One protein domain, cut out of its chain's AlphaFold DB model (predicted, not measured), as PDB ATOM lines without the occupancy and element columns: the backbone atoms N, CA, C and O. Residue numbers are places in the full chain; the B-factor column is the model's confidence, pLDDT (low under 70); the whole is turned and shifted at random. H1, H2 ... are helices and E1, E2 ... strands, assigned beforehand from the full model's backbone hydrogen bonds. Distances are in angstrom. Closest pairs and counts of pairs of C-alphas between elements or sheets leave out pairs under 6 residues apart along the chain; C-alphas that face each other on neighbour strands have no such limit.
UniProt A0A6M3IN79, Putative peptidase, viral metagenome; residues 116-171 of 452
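AT A GLANCE: This is residues 116 to 171 of the 452 residues of the protein "Putative peptidase" of viral metagenome (UniProt A0A6M3IN79). What is the shape? There is little regular structure: two small antiparallel hairpins, E1-E2 then E3-E4, make a flat row, with helix H1 at one end. How large is it? Its 56 printed residues, class mixed with 22 in named elements, are loose, with radius of gyration of the C-alphas 13.1 A and spans of 40 by 24 by 10 A.

IN THESE COORDINATES: Where are the strands? E1, residues 128 to 131, begins at C-alpha (283.656, 175.258, 166.696); E2 is 139 to 143, 12.5 A long, E3 149 to 151, E4 159 to 161. And the helix? H1, residues 163 to 169, 10.3 A, ends at C-alpha (274.328, 183.906, 149.601).

HOW THE PARTS SIT: How do strands pair? In hairpin E1-E2, at 155 degrees, N 131 and O 139 are 2.8 A apart; in E3-E4, at 132 degrees, N 151 and O 159 are 2.9 A apart. What of H1? Its closest C-alpha pair with E3 is Leu 166 and Ile 149, 7.3 A; every O i to N i+4 pair is within hydrogen-bond range.

THE WHOLE: Any cut? The printed part has no cut. Low confidence? No printed residue is under 70.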
ATOM      1  N   LYS A 116     280.353 189.611 183.751       92.94
ATOM      2  CA  LYS A 116     281.555 189.674 184.590       92.94
ATOM      3  C   LYS A 116     282.839 189.338 183.822       92.94
ATOM      4  O   LYS A 116     283.879 189.145 184.440       92.94
ATOM      5  N   GLY A 117     282.782 189.292 182.488       90.38
ATOM      6  CA  GLY A 117     283.927 188.996 181.622       90.38
ATOM      7  C   GLY A 117     284.172 187.507 181.368       90.38
ATOM      8  O   GLY A 117     285.188 187.162 180.772       90.38
ATOM      9  N   GLY A 118     283.268 186.627 181.807       93.19
ATOM     10  CA  GLY A 118     283.315 185.208 181.462       93.19
ATOM     11  C   GLY A 118     282.639 184.888 180.126       93.19
ATOM     12  O   GLY A 118     282.153 185.772 179.428       93.19
ATOM     13  N   SER A 119     282.597 183.608 179.765       93.81
ATOM     14  CA  SER A 119     281.920 183.098 178.560       93.81
ATOM     15  C   SER A 119     280.442 182.770 178.801       93.81
ATOM     16  O   SER A 119     279.676 182.627 177.851       93.81
ATOM     17  N   GLY A 120     280.034 182.612 180.063       93.88
ATOM     18  CA  GLY A 120     278.722 182.082 180.438       93.88
ATOM     19  C   GLY A 120     278.524 180.590 180.131       93.88
ATOM     20  O   GLY A 120     277.430 180.084 180.361       93.88
ATOM     21  N   VAL A 121     279.554 179.884 179.646       95.06
ATOM     22  CA  VAL A 121     279.543 178.434 179.373       95.06
ATOM     23  C   VAL A 121     280.796 177.765 179.934       95.06
ATOM     24  O   VAL A 121     281.884 178.334 179.871       95.06
ATOM     25  N   ALA A 122     280.654 176.553 180.474       92.31
ATOM     26  CA  ALA A 122     281.767 175.817 181.090       92.31
ATOM     27  C   ALA A 122     282.661 175.103 180.060       92.31
ATOM     28  O   ALA A 122     283.814 174.784 180.334       92.31
ATOM     29  N   THR A 123     282.135 174.846 178.859       91.38
ATOM     30  CA  THR A 123     282.827 174.119 177.789       91.38
ATOM     31  C   THR A 123     282.534 174.743 176.433       91.38
ATOM     32  O   THR A 123     281.440 175.262 176.216       91.38
ATOM     33  N   LEU A 124     283.486 174.634 175.508       92.75
ATOM     34  CA  LEU A 124     283.346 175.069 174.119       92.75
ATOM     35  C   LEU A 124     283.354 173.851 173.193       92.75
ATOM     36  O   LEU A 124     284.007 172.852 173.497       92.75
ATOM     37  N   THR A 125     282.650 173.943 172.066       92.81
ATOM     38  CA  THR A 125     282.733 172.935 171.003       92.81
ATOM     39  C   THR A 125     284.154 172.905 170.445       92.81
ATOM     40  O   THR A 125     284.650 173.928 169.974       92.81
ATOM     41  N   ASP A 126     284.804 171.742 170.482       92.56
ATOM     42  CA  ASP A 126     286.121 171.561 169.869       92.56
ATOM     43  C   ASP A 126     286.032 171.771 168.348       92.56
ATOM     44  O   ASP A 126     285.162 171.207 167.684       92.56
ATOM     45  N   GLY A 127     286.883 172.646 167.811       89.38
ATOM     46  CA  GLY A 127     286.840 173.075 166.407       89.38
ATOM     47  C   GLY A 127     285.654 173.972 166.013       89.38
ATOM     48  O   GLY A 127     285.543 174.334 164.843       89.38
ATOM     49  N   GLY A 128     284.772 174.343 166.949       91.44
ATOM     50  CA  GLY A 128     283.656 175.258 166.696       91.44
ATOM     51  C   GLY A 128     284.078 176.732 166.679       91.44
ATOM     52  O   GLY A 128     285.055 177.130 167.314       91.44
ATOM     53  N   ILE A 129     283.310 177.567 165.977       93.50
ATOM     54  CA  ILE A 129     283.474 179.031 165.979       93.50
ATOM     55  C   ILE A 129     282.562 179.637 167.049       93.50
ATOM     56  O   ILE A 129     281.406 179.245 167.176       93.50
ATOM     57  N   LEU A 130     283.068 180.595 167.827       93.00
ATOM     58  CA  LEU A 130     282.306 181.251 168.891       93.00
ATOM     59  C   LEU A 130     281.566 182.475 168.354       93.00
ATOM     60  O   LEU A 130     282.174 183.369 167.766       93.00
ATOM     61  N   LEU A 131     280.267 182.528 168.614       93.12
ATOM     62  CA  LEU A 131     279.366 183.611 168.255       93.12
ATOM     63  C   LEU A 131     278.976 184.385 169.515       93.12
ATOM     64  O   LEU A 131     278.658 183.814 170.563       93.12
ATOM     65  N   GLY A 132     279.047 185.710 169.430       91.38
ATOM     66  CA  GLY A 132     278.676 186.583 170.536       91.38
ATOM     67  C   GLY A 132     277.160 186.740 170.629       91.38
ATOM     68  O   GLY A 132     276.535 187.162 169.666       91.38
ATOM     69  N   SER A 133     276.583 186.506 171.810       90.94
ATOM     70  CA  SER A 133     275.134 186.635 172.053       90.94
ATOM     71  C   SER A 133     274.788 187.842 172.944       90.94
ATOM     72  O   SER A 133     273.909 187.790 173.809       90.94
ATOM     73  N   GLY A 134     275.508 188.954 172.758       88.19
ATOM     74  CA  GLY A 134     275.319 190.190 173.522       88.19
ATOM     75  C   GLY A 134     275.630 190.017 175.012       88.19
ATOM     76  O   GLY A 134     276.774 189.785 175.386       88.19
ATOM     77  N   THR A 135     274.614 190.161 175.871       88.81
ATOM     78  CA  THR A 135     274.733 189.954 177.329       88.81
ATOM     79  C   THR A 135     274.519 188.500 177.760       88.81
ATOM     80  O   THR A 135     274.694 188.189 178.939       88.81
ATOM     81  N   GLY A 136     274.077 187.631 176.845       92.88
ATOM     82  CA  GLY A 136     273.933 186.193 177.072       92.88
ATOM     83  C   GLY A 136     275.267 185.455 176.964       92.88
ATOM     84  O   GLY A 136     276.264 186.035 176.544       92.88
ATOM     85  N   ALA A 137     275.273 184.177 177.346       95.25
ATOM     86  CA  ALA A 137     276.421 183.289 177.163       95.25
ATOM     87  C   ALA A 137     276.807 183.174 175.679       95.25
ATOM     88  O   ALA A 137     275.933 183.255 174.819       95.25
ATOM     89  N   ILE A 138     278.096 182.991 175.376       94.56
ATOM     90  CA  ILE A 138     278.539 182.799 173.988       94.56
ATOM     91  C   ILE A 138     277.952 181.510 173.407       94.56
ATOM     92  O   ILE A 138     277.865 180.490 174.095       94.56
ATOM     93  N   THR A 139     277.606 181.544 172.124       92.81
ATOM     94  CA  THR A 139     277.093 180.381 171.396       92.81
ATOM     95  C   THR A 139     278.208 179.824 170.522       92.81
ATOM     96  O   THR A 139     278.700 180.507 169.633       92.81
ATOM     97  N   ALA A 140     278.646 178.592 170.764       93.19
ATOM     98  CA  ALA A 140     279.577 177.922 169.859       93.19
ATOM     99  C   ALA A 140     278.800 177.279 168.703       93.19
ATOM    100  O   ALA A 140     277.852 176.529 168.939       93.19
ATOM    101  N   MET A 141     279.226 177.519 167.465       92.31
ATOM    102  CA  MET A 141     278.788 176.728 166.318       92.31
ATOM    103  C   MET A 141     279.260 175.277 166.471       92.31
ATOM    104  O   MET A 141     280.226 174.985 167.186       92.31
ATOM    105  N   SER A 142     278.602 174.358 165.766       91.06
ATOM    106  CA  SER A 142     279.190 173.044 165.516       91.06
ATOM    107  C   SER A 142     280.520 173.189 164.768       91.06
ATOM    108  O   SER A 142     280.782 174.212 164.131       91.06
ATOM    109  N   VAL A 143     281.354 172.149 164.819       93.19
ATOM    110  CA  VAL A 143     282.467 172.033 163.870       93.19
ATOM    111  C   VAL A 143     281.910 172.094 162.446       93.19
ATOM    112  O   VAL A 143     280.871 171.490 162.166       93.19
ATOM    113  N   LEU A 144     282.572 172.854 161.577       94.44
ATOM    114  CA  LEU A 144     282.171 172.953 160.178       94.44
ATOM    115  C   LEU A 144     282.511 171.660 159.451       94.44
ATOM    116  O   LEU A 144     283.608 171.120 159.608       94.44
ATOM    117  N   ALA A 145     281.563 171.173 158.661       92.81
ATOM    118  CA  ALA A 145     281.813 170.108 157.711       92.81
ATOM    119  C   ALA A 145     282.649 170.626 156.529       92.81
ATOM    120  O   ALA A 145     282.785 171.832 156.291       92.81
ATOM    121  N   ASP A 146     283.208 169.698 155.755       93.38
ATOM    122  CA  ASP A 146     283.943 170.042 154.542       93.38
ATOM    123  C   ASP A 146     283.069 170.863 153.584       93.38
ATOM    124  O   ASP A 146     281.908 170.540 153.332       93.38
ATOM    125  N   SER A 147     283.669 171.885 152.967       92.62
ATOM    126  CA  SER A 147     283.004 172.784 152.006       92.62
ATOM    127  C   SER A 147     281.874 173.650 152.581       92.62
ATOM    128  O   SER A 147     281.066 174.181 151.813       92.62
ATOM    129  N   GLU A 148     281.824 173.830 153.901       95.69
ATOM    130  CA  GLU A 148     280.999 174.856 154.542       95.69
ATOM    131  C   GLU A 148     281.759 176.179 154.690       95.69
ATOM    132  O   GLU A 148     282.971 176.215 154.917       95.69
ATOM    133  N   ILE A 149     281.030 177.286 154.578       93.81
ATOM    134  CA  ILE A 149     281.510 178.634 154.893       93.81
ATOM    135  C   ILE A 149     280.487 179.291 155.814       93.81
ATOM    136  O   ILE A 149     279.283 179.101 155.657       93.81
ATOM    137  N   ILE A 150     280.969 180.087 156.766       94.44
ATOM    138  CA  ILE A 150     280.097 180.908 157.604       94.44
ATOM    139  C   ILE A 150     279.652 182.136 156.835       94.44
ATOM    140  O   ILE A 150     280.483 182.939 156.402       94.44
ATOM    141  N   VAL A 151     278.341 182.304 156.724       93.62
ATOM    142  CA  VAL A 151     277.732 183.444 156.054       93.62
ATOM    143  C   VAL A 151     276.755 184.131 157.003       93.62
ATOM    144  O   VAL A 151     276.036 183.487 157.765       93.62
ATOM    145  N   GLY A 152     276.772 185.463 157.012       91.31
ATOM    146  CA  GLY A 152     275.822 186.241 157.805       91.31
ATOM    147  C   GLY A 152     274.425 186.163 157.192       91.31
ATOM    148  O   GLY A 152     274.271 186.429 156.004       91.31
ATOM    149  N   ASP A 153     273.415 185.856 158.004       85.12
ATOM    150  CA  ASP A 153     272.011 185.754 157.572       85.12
ATOM    151  C   ASP A 153     271.247 187.099 157.661       85.12
ATOM    152  O   ASP A 153     270.080 187.205 157.281       85.12
ATOM    153  N   GLY A 154     271.903 188.134 158.199       85.69
ATOM    154  CA  GLY A 154     271.372 189.486 158.365       85.69
ATOM    155  C   GLY A 154     270.387 189.684 159.523       85.69
ATOM    156  O   GLY A 154     269.940 190.816 159.714       85.69
ATOM    157  N   THR A 155     270.041 188.646 160.297       84.44
ATOM    158  CA  THR A 155     269.032 188.753 161.371       84.44
ATOM    159  C   THR A 155     269.334 187.950 162.636       84.44
ATOM    160  O   THR A 155     268.986 188.416 163.723       84.44
ATOM    161  N   THR A 156     269.965 186.782 162.527       87.44
ATOM    162  CA  THR A 156     270.332 185.919 163.651       87.44
ATOM    163  C   THR A 156     271.842 185.660 163.667       87.44
ATOM    164  O   THR A 156     272.632 186.439 163.131       87.44
ATOM    165  N   ASP A 157     272.257 184.617 164.379       91.94
ATOM    166  CA  ASP A 157     273.641 184.168 164.400       91.94
ATOM    167  C   ASP A 157     274.060 183.704 162.985       91.94
ATOM    168  O   ASP A 157     273.256 183.082 162.289       91.94
ATOM    169  N   PRO A 158     275.301 183.981 162.530       93.69
ATOM    170  CA  PRO A 158     275.783 183.495 161.240       93.69
ATOM    171  C   PRO A 158     275.586 181.986 161.061       93.69
ATOM    172  O   PRO A 158     275.785 181.201 161.989       93.69
ATOM    173  N   VAL A 159     275.241 181.576 159.842       92.69
ATOM    174  CA  VAL A 159     274.907 180.188 159.513       92.69
ATOM    175  C   VAL A 159     276.031 179.573 158.684       92.69
ATOM    176  O   VAL A 159     276.638 180.230 157.838       92.69
ATOM    177  N   ALA A 160     276.330 178.301 158.941       95.00
ATOM    178  CA  ALA A 160     277.192 177.513 158.076       95.00
ATOM    179  C   ALA A 160     276.398 177.115 156.831       95.00
ATOM    180  O   ALA A 160     275.386 176.421 156.921       95.00
ATOM    181  N   GLU A 161     276.846 177.567 155.669       94.19
ATOM    182  CA  GLU A 161     276.207 177.257 154.402       94.19
ATOM    183  C   GLU A 161     277.149 176.467 153.503       94.19
ATOM    184  O   GLU A 161     278.364 176.667 153.491       94.19
ATOM    185  N   SER A 162     276.564 175.595 152.690       92.38
ATOM    186  CA  SER A 162     277.254 174.851 151.640       92.38
ATOM    187  C   SER A 162     276.371 174.753 150.392       92.38
ATOM    188  O   SER A 162     275.216 175.195 150.369       92.38
ATOM    189  N   GLY A 163     276.927 174.203 149.311       89.19
ATOM    190  CA  GLY A 163     276.176 173.913 148.089       89.19
ATOM    191  C   GLY A 163     275.527 175.144 147.442       89.19
ATOM    192  O   GLY A 163     276.155 176.195 147.298       89.19
ATOM    193  N   ALA A 164     274.275 174.997 146.997       86.38
ATOM    194  CA  ALA A 164     273.534 176.048 146.289       86.38
ATOM    195  C   ALA A 164     273.167 177.231 147.179       86.38
ATOM    196  O   ALA A 164     273.186 178.367 146.702       86.38
ATOM    197  N   THR A 165     272.891 176.969 148.457       87.75
ATOM    198  CA  THR A 165     272.631 178.013 149.447       87.75
ATOM    199  C   THR A 165     273.844 178.927 149.549       87.75
ATOM    200  O   THR A 165     273.727 180.099 149.212       87.75
ATOM    201  N   LEU A 166     275.031 178.362 149.814       90.19
ATOM    202  CA  LEU A 166     276.270 179.139 149.901       90.19
ATOM    203  C   LEU A 166     276.516 179.973 148.643       90.19
ATOM    204  O   LEU A 166     276.800 181.165 148.728       90.19
ATOM    205  N   ARG A 167     276.393 179.358 147.459       85.75
ATOM    206  CA  ARG A 167     276.617 180.058 146.186       85.75
ATOM    207  C   ARG A 167     275.651 181.222 145.972       85.75
ATOM    208  O   ARG A 167     276.057 182.243 145.412       85.75
ATOM    209  N   THR A 168     274.411 181.067 146.427       81.88
ATOM    210  CA  THR A 168     273.395 182.118 146.348       81.88
ATOM    211  C   THR A 168     273.751 183.246 147.303       81.88
ATOM    212  O   THR A 168     273.796 184.402 146.886       81.88
ATOM    213  N   THR A 169     274.089 182.916 148.549       84.94
ATOM    214  CA  THR A 169     274.328 183.906 149.601       84.94
ATOM    215  C   THR A 169     275.604 184.719 149.376       84.94
ATOM    216  O   THR A 169     275.602 185.921 149.621       84.94
ATOM    217  N   ILE A 170     276.676 184.131 148.826       86.44
ATOM    218  CA  ILE A 170     277.901 184.886 148.474       86.44
ATOM    219  C   ILE A 170     277.842 185.532 147.080       86.44
ATOM    220  O   ILE A 170     278.830 186.105 146.622       86.44
ATOM    221  N   GLY A 171     276.703 185.433 146.389       74.12
ATOM    222  CA  GLY A 171     276.472 186.106 145.113       74.12
ATOM    223  C   GLY A 171     277.242 185.527 143.924       74.12
ATOM    224  O   GLY A 171     277.436 186.229 142.936       74.12
TER     225      GLY A 171